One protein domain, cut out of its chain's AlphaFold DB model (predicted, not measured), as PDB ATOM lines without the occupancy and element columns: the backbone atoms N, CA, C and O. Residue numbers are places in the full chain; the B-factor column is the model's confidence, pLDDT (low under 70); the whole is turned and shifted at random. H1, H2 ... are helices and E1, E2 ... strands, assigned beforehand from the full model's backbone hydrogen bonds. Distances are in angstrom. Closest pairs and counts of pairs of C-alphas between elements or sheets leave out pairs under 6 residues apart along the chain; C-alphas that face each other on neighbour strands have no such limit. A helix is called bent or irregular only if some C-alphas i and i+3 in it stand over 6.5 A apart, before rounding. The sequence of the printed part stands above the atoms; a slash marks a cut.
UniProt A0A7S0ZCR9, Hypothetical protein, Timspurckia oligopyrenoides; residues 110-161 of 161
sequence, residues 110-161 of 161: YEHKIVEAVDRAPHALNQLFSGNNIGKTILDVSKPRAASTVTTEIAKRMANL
ATOM      1  N   TYR A 110     -41.185 -24.210  27.748       91.69
ATOM      2  CA  TYR A 110     -41.420 -22.779  27.591       91.69
ATOM      3  C   TYR A 110     -40.140 -22.042  27.976       91.69
ATOM      4  O   TYR A 110     -39.579 -22.285  29.047       91.69
ATOM      5  N   GLU A 111     -39.677 -21.156  27.101       90.12
ATOM      6  CA  GLU A 111     -38.399 -20.464  27.243       90.12
ATOM      7  C   GLU A 111     -38.617 -18.952  27.229       90.12
ATOM      8  O   GLU A 111     -39.259 -18.411  26.327       90.12
ATOM      9  N   HIS A 112     -38.024 -18.270  28.202       86.62
ATOM     10  CA  HIS A 112     -37.920 -16.822  28.235       86.62
ATOM     11  C   HIS A 112     -36.563 -16.423  27.648       86.62
ATOM     12  O   HIS A 112     -35.544 -16.399  28.344       86.62
ATOM     13  N   LYS A 113     -36.535 -16.183  26.335       84.44
ATOM     14  CA  LYS A 113     -35.303 -15.864  25.607       84.44
ATOM     15  C   LYS A 113     -34.972 -14.386  25.723       84.44
ATOM     16  O   LYS A 113     -35.730 -13.536  25.264       84.44
ATOM     17  N   ILE A 114     -33.802 -14.101  26.271       82.81
ATOM     18  CA  ILE A 114     -33.212 -12.772  26.332       82.81
ATOM     19  C   ILE A 114     -32.089 -12.745  25.300       82.81
ATOM     20  O   ILE A 114     -31.186 -13.577  25.338       82.81
ATOM     21  N   VAL A 115     -32.156 -11.814  24.350       77.06
ATOM     22  CA  VAL A 115     -31.155 -11.690  23.280       77.06
ATOM     23  C   VAL A 115     -30.316 -10.443  23.531       77.06
ATOM     24  O   VAL A 115     -30.577  -9.369  22.975       77.06
ATOM     25  N   GLU A 116     -29.296 -10.585  24.366       78.38
ATOM     26  CA  GLU A 116     -28.374  -9.519  24.757       78.38
ATOM     27  C   GLU A 116     -26.924 -10.012  24.653       78.38
ATOM     28  O   GLU A 116     -26.663 -11.211  24.646       78.38
ATOM     29  N   ALA A 117     -25.963  -9.093  24.553       77.69
ATOM     30  CA  ALA A 117     -24.559  -9.474  24.649       77.69
ATOM     31  C   ALA A 117     -24.253 -10.037  26.053       77.69
ATOM     32  O   ALA A 117     -24.931  -9.722  27.033       77.69
ATOM     33  N   VAL A 118     -23.233 -10.895  26.156       85.50
ATOM     34  CA  VAL A 118     -22.898 -11.617  27.401       85.50
ATOM     35  C   VAL A 118     -22.630 -10.693  28.600       85.50
ATOM     36  O   VAL A 118     -22.863 -11.070  29.744       85.50
ATOM     37  N   ASP A 119     -22.196  -9.458  28.353       84.25
ATOM     38  CA  ASP A 119     -21.986  -8.422  29.369       84.25
ATOM     39  C   ASP A 119     -23.285  -7.975  30.064       84.25
ATOM     40  O   ASP A 119     -23.241  -7.427  31.164       84.25
ATOM     41  N   ARG A 120     -24.446  -8.264  29.471       82.88
ATOM     42  CA  ARG A 120     -25.769  -8.041  30.065       82.88
ATOM     43  C   ARG A 120     -26.310  -9.242  30.841       82.88
ATOM     44  O   ARG A 120     -27.410  -9.159  31.383       82.88
ATOM     45  N   ALA A 121     -25.542 -10.322  30.996       86.31
ATOM     46  CA  ALA A 121     -25.951 -11.467  31.811       86.31
ATOM     47  C   ALA A 121     -26.444 -11.104  33.232       86.31
ATOM     48  O   ALA A 121     -27.445 -11.684  33.650       86.31
ATOM     49  N   PRO A 122     -25.858 -10.127  33.963       87.69
ATOM     50  CA  PRO A 122     -26.392  -9.716  35.265       87.69
ATOM     51  C   PRO A 122     -27.815  -9.141  35.191       87.69
ATOM     52  O   PRO A 122     -28.644  -9.413  36.055       87.69
ATOM     53  N   HIS A 123     -28.124  -8.383  34.134       83.12
ATOM     54  CA  HIS A 123     -29.471  -7.865  33.895       83.12
ATOM     55  C   HIS A 123     -30.455  -9.007  33.614       83.12
ATOM     56  O   HIS A 123     -31.521  -9.059  34.228       83.12
ATOM     57  N   ALA A 124     -30.070  -9.955  32.756       83.00
ATOM     58  CA  ALA A 124     -30.864 -11.148  32.471       83.00
ATOM     59  C   ALA A 124     -31.110 -12.006  33.728       83.00
ATOM     60  O   ALA A 124     -32.211 -12.523  33.916       83.00
ATOM     61  N   LEU A 125     -30.114 -12.123  34.611       86.31
ATOM     62  CA  LEU A 125     -30.224 -12.844  35.878       86.31
ATOM     63  C   LEU A 125     -31.226 -12.174  36.829       86.31
ATOM     64  O   LEU A 125     -32.060 -12.862  37.410       86.31
ATOM     65  N   ASN A 126     -31.200 -10.844  36.950       84.88
ATOM     66  CA  ASN A 126     -32.116 -10.112  37.831       84.88
ATOM     67  C   ASN A 126     -33.595 -10.321  37.473       84.88
ATOM     68  O   ASN A 126     -34.452 -10.268  38.354       84.88
ATOM     69  N   GLN A 127     -33.910 -10.615  36.207       80.12
ATOM     70  CA  GLN A 127     -35.285 -10.911  35.792       80.12
ATOM     71  C   GLN A 127     -35.847 -12.208  36.398       80.12
ATOM     72  O   GLN A 127     -37.063 -12.338  36.501       80.12
ATOM     73  N   LEU A 128     -34.995 -13.143  36.844       79.62
ATOM     74  CA  LEU A 128     -35.440 -14.349  37.560       79.62
ATOM     75  C   LEU A 128     -36.058 -14.023  38.923       79.62
ATOM     76  O   LEU A 128     -36.968 -14.716  39.365       79.62
ATOM     77  N   PHE A 129     -35.561 -12.982  39.594       81.88
ATOM     78  CA  PHE A 129     -35.996 -12.620  40.947       81.88
ATOM     79  C   PHE A 129     -37.157 -11.623  40.957       81.88
ATOM     80  O   PHE A 129     -37.807 -11.460  41.984       81.88
ATOM     81  N   SER A 130     -37.450 -10.976  39.825       81.00
ATOM     82  CA  SER A 130     -38.602 -10.076  39.690       81.00
ATOM     83  C   SER A 130     -39.900 -10.788  39.297       81.00
ATOM     84  O   SER A 130     -40.949 -10.151  39.263       81.00
ATOM     85  N   GLY A 131     -39.848 -12.091  38.989       79.88
ATOM     86  CA  GLY A 131     -41.014 -12.875  38.567       79.88
ATOM     87  C   GLY A 131     -41.512 -12.557  37.151       79.88
ATOM     88  O   GLY A 131     -42.579 -13.021  36.760       79.88
ATOM     89  N   ASN A 132     -40.748 -11.784  36.371       79.69
ATOM     90  CA  ASN A 132     -41.128 -11.368  35.016       79.69
ATOM     91  C   ASN A 132     -40.805 -12.419  33.937       79.69
ATOM     92  O   ASN A 132     -41.148 -12.233  32.768       79.69
ATOM     93  N   ASN A 133     -40.147 -13.525  34.296       84.56
ATOM     94  CA  ASN A 133     -39.822 -14.599  33.365       84.56
ATOM     95  C   ASN A 133     -40.988 -15.591  33.207       84.56
ATOM     96  O   ASN A 133     -41.586 -16.049  34.178       84.56
ATOM     97  N   ILE A 134     -41.258 -15.998  31.965       86.00
ATOM     98  CA  ILE A 134     -42.220 -17.063  31.651       86.00
ATOM     99  C   ILE A 134     -41.444 -18.277  31.148       86.00
ATOM    100  O   ILE A 134     -40.936 -18.283  30.029       86.00
ATOM    101  N   GLY A 135     -41.353 -19.310  31.982       88.50
ATOM    102  CA  GLY A 135     -40.566 -20.504  31.688       88.50
ATOM    103  C   GLY A 135     -39.070 -20.320  31.962       88.50
ATOM    104  O   GLY A 135     -38.665 -19.511  32.802       88.50
ATOM    105  N   LYS A 136     -38.238 -21.115  31.283       90.06
ATOM    106  CA  LYS A 136     -36.788 -21.144  31.494       90.06
ATOM    107  C   LYS A 136     -36.128 -19.912  30.878       90.06
ATOM    108  O   LYS A 136     -36.146 -19.757  29.662       90.06
ATOM    109  N   THR A 137     -35.496 -19.076  31.698       89.81
ATOM    110  CA  THR A 137     -34.673 -17.962  31.204       89.81
ATOM    111  C   THR A 137     -33.435 -18.487  30.482       89.81
ATOM    112  O   THR A 137     -32.675 -19.283  31.043       89.81
ATOM    113  N   ILE A 138     -33.241 -18.034  29.243       89.94
ATOM    114  CA  ILE A 138     -32.095 -18.366  28.392       89.94
ATOM    115  C   ILE A 138     -31.532 -17.060  27.836       89.94
ATOM    116  O   ILE A 138     -32.272 -16.276  27.247       89.94
ATOM    117  N   LEU A 139     -30.228 -16.843  28.005       88.88
ATOM    118  CA  LEU A 139     -29.507 -15.747  27.363       88.88
ATOM    119  C   LEU A 139     -28.861 -16.252  26.069       88.88
ATOM    120  O   LEU A 139     -28.020 -17.149  26.105       88.88
ATOM    121  N   ASP A 140     -29.238 -15.661  24.942       85.31
ATOM    122  CA  ASP A 140     -28.597 -15.900  23.652       85.31
ATOM    123  C   ASP A 140     -27.378 -14.982  23.494       85.31
ATOM    124  O   ASP A 140     -27.510 -13.774  23.304       85.31
ATOM    125  N   VAL A 141     -26.187 -15.580  23.562       84.31
ATOM    126  CA  VAL A 141     -24.891 -14.886  23.495       84.31
ATOM    127  C   VAL A 141     -24.347 -14.728  22.070       84.31
ATOM    128  O   VAL A 141     -23.193 -14.346  21.893       84.31
ATOM    129  N   SER A 142     -25.148 -15.013  21.039       82.81
ATOM    130  CA  SER A 142     -24.739 -14.849  19.634       82.81
ATOM    131  C   SER A 142     -24.448 -13.394  19.245       82.81
ATOM    132  O   SER A 142     -23.732 -13.148  18.271       82.81
ATOM    133  N   LYS A 143     -24.957 -12.411  20.004       75.12
ATOM    134  CA  LYS A 143     -24.631 -10.996  19.791       75.12
ATOM    135  C   LYS A 143     -23.187 -10.701  20.222       75.12
ATOM    136  O   LYS A 143     -22.837 -10.950  21.379       75.12
ATOM    137  N   PRO A 144     -22.354 -10.109  19.342       66.94
ATOM    138  CA  PRO A 144     -21.004  -9.713  19.712       66.94
ATOM    139  C   PRO A 144     -21.044  -8.672  20.834       66.94
ATOM    140  O   PRO A 144     -21.934  -7.819  20.883       66.94
ATOM    141  N   ARG A 145     -20.056  -8.740  21.732       64.19
ATOM    142  CA  ARG A 145     -19.853  -7.748  22.793       64.19
ATOM    143  C   ARG A 145     -19.836  -6.352  22.170       64.19
ATOM    144  O   ARG A 145     -19.050  -6.103  21.256       64.19
ATOM    145  N   ALA A 146     -20.672  -5.442  22.672       61.88
ATOM    146  CA  ALA A 146     -20.576  -4.041  22.283       61.88
ATOM    147  C   ALA A 146     -19.159  -3.551  22.617       61.88
ATOM    148  O   ALA A 146     -18.674  -3.759  23.733       61.88
ATOM    149  N   ALA A 147     -18.463  -2.964  21.639       58.75
ATOM    150  CA  ALA A 147     -17.122  -2.439  21.861       58.75
ATOM    151  C   ALA A 147     -17.160  -1.483  23.060       58.75
ATOM    152  O   ALA A 147     -17.989  -0.573  23.107       58.75
ATOM    153  N   SER A 148     -16.303  -1.721  24.055       54.22
ATOM    154  CA  SER A 148     -16.275  -0.864  25.237       54.22
ATOM    155  C   SER A 148     -15.934   0.566  24.812       54.22
ATOM    156  O   SER A 148     -15.034   0.769  23.994       54.22
ATOM    157  N   THR A 149     -16.623   1.564  25.371       54.28
ATOM    158  CA  THR A 149     -16.362   2.989  25.097       54.28
ATOM    159  C   THR A 149     -14.889   3.345  25.335       54.28
ATOM    160  O   THR A 149     -14.319   4.140  24.595       54.28
ATOM    161  N   VAL A 150     -14.237   2.651  26.276       56.28
ATOM    162  CA  VAL A 150     -12.806   2.783  26.590       56.28
ATOM    163  C   VAL A 150     -11.916   2.422  25.395       56.28
ATOM    164  O   VAL A 150     -10.948   3.124  25.113       56.28
ATOM    165  N   THR A 151     -12.244   1.369  24.642       55.28
ATOM    166  CA  THR A 151     -11.468   0.968  23.456       55.28
ATOM    167  C   THR A 151     -11.621   1.984  22.324       55.28
ATOM    168  O   THR A 151     -10.641   2.323  21.665       55.28
ATOM    169  N   THR A 152     -12.827   2.525  22.136       55.09
ATOM    170  CA  THR A 152     -13.109   3.556  21.123       55.09
ATOM    171  C   THR A 152     -12.401   4.874  21.440       55.09
ATOM    172  O   THR A 152     -11.955   5.570  20.533       55.09
ATOM    173  N   GLU A 153     -12.258   5.220  22.719       56.09
ATOM    174  CA  GLU A 153     -11.619   6.460  23.165       56.09
ATOM    175  C   GLU A 153     -10.085   6.377  23.134       56.09
ATOM    176  O   GLU A 153      -9.426   7.331  22.719       56.09
ATOM    177  N   ILE A 154      -9.513   5.209  23.450       62.03
ATOM    178  CA  ILE A 154      -8.083   4.925  23.242       62.03
ATOM    179  C   ILE A 154      -7.750   4.897  21.745       62.03
ATOM    180  O   ILE A 154      -6.774   5.517  21.332       62.03
ATOM    181  N   ALA A 155      -8.580   4.257  20.916       59.31
ATOM    182  CA  ALA A 155      -8.391   4.240  19.465       59.31
ATOM    183  C   ALA A 155      -8.498   5.648  18.848       59.31
ATOM    184  O   ALA A 155      -7.676   6.012  18.013       59.31
ATOM    185  N   LYS A 156      -9.449   6.478  19.303       63.91
ATOM    186  CA  LYS A 156      -9.558   7.889  18.887       63.91
ATOM    187  C   LYS A 156      -8.369   8.741  19.336       63.91
ATOM    188  O   LYS A 156      -7.953   9.619  18.590       63.91
ATOM    189  N   ARG A 157      -7.813   8.502  20.530       67.00
ATOM    190  CA  ARG A 157      -6.602   9.200  21.001       67.00
ATOM    191  C   ARG A 157      -5.349   8.796  20.225       67.00
ATOM    192  O   ARG A 157      -4.532   9.659  19.951       67.00
ATOM    193  N   MET A 158      -5.225   7.524  19.851       66.12
ATOM    194  CA  MET A 158      -4.096   7.022  19.057       66.12
ATOM    195  C   MET A 158      -4.167   7.430  17.580       66.12
ATOM    196  O   MET A 158      -3.131   7.556  16.950       66.12
ATOM    197  N   ALA A 159      -5.364   7.656  17.029       69.00
ATOM    198  CA  ALA A 159      -5.542   8.142  15.656       69.00
ATOM    199  C   ALA A 159      -5.308   9.660  15.489       69.00
ATOM    200  O   ALA A 159      -5.238  10.141  14.361       69.00
ATOM    201  N   ASN A 160      -5.217  10.404  16.597       64.88
ATOM    202  CA  ASN A 160      -4.946  11.847  16.633       64.88
ATOM    203  C   ASN A 160      -3.505  12.174  17.093       64.88
ATOM    204  O   ASN A 160      -3.225  13.323  17.436       64.88
ATOM    205  N   LEU A 161      -2.626  11.167  17.134       54.84
ATOM    206  CA  LEU A 161      -1.171  11.276  17.300       54.84
ATOM    207  C   LEU A 161      -0.498  10.982  15.957       54.84
ATOM    208  O   LEU A 161       0.511  11.659  15.665       54.84
TER     209      LEU A 161
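Overview. This is residues 110 to 161 of the 161 residues of the protein "Hypothetical protein" of Timspurckia oligopyrenoides (UniProt A0A7S0ZCR9). A small body, in which helix H1 packs over a pair of short parallel strands, E1 and E2, has a tail sticking out of it that ends in a second helix, H2. Residues 147 to 161, with H2 among them, stand free, and this tail makes much of the length of the whole. The printed part has 52 residues, with two named strands and two named helices in the order E1, H1, E2, H2; the sheet order is E1, E2, parallel, and the class is mixed, helices and strands. The whole is extended, with a radius of gyration of the C-alphas of 16.2 A and spans of 53 by 20 by 9 A.

Along the chain. The first strand, E1, is residues 111 to 114, from C-alpha 111 at (-38.399, -20.464, 27.243), and measures 9.3 A from first to last C-alpha. H1 follows as residues 118 to 129, 18.9 A long, from C-alpha 118 at (-22.898, -11.617, 27.401). H1 is irregular: C-alphas 119 and 122 are 7.5 A apart. E2 is residues 136 to 139, 10.0 A long. H2 is residues 149 to 158, 14.3 A long, and ends with C-alpha 158 at (-4.096, 7.022, 19.057).

Arrangement. E1 and E2 are parallel neighbours, with 26 degrees between their N-to-C directions. C-alphas 112 and 137, which face each other, are 4.5 A apart. Across the pair, N 112 and O 136 are within hydrogen-bond range at 2.8 A, as are N 138 and O 112 at 3.0 A. E1, H1 and E2 form a strand-helix-strand unit, two parallel neighbour strands with a helix between them along the chain, and its crossover is right-handed. The closest C-alphas of H1 and E2 are those of Ala 124 and Leu 139, 7.0 A apart. The closest of E1 and H1 are those of Ile 114 and Ala 124, at 6.8 A. H2 is apart from E1 and from H1. In H2 every O i to N i+4 pair is within hydrogen-bond range; in H1 4 of 8 are, while 8 of its 9 O i to N i+3 pairs are.

Size, cuts and confidence. The two C-alphas farthest apart are those of Tyr 110 and Leu 161, at 53.7 A, the first and last printed residues; Leu 161 is also the chain's last. Without the stretch that stands free, the body of 37 residues spans 28 by 18 by 8 A. The printed part has no cut. The link from E1 to H1 is tight, those from H1 to E2 and from E2 to H2 are short, and no link is long. The mean pLDDT of the printed part is 76.0, and residues 144 to 161 are under 70; H2 has a mean of 60.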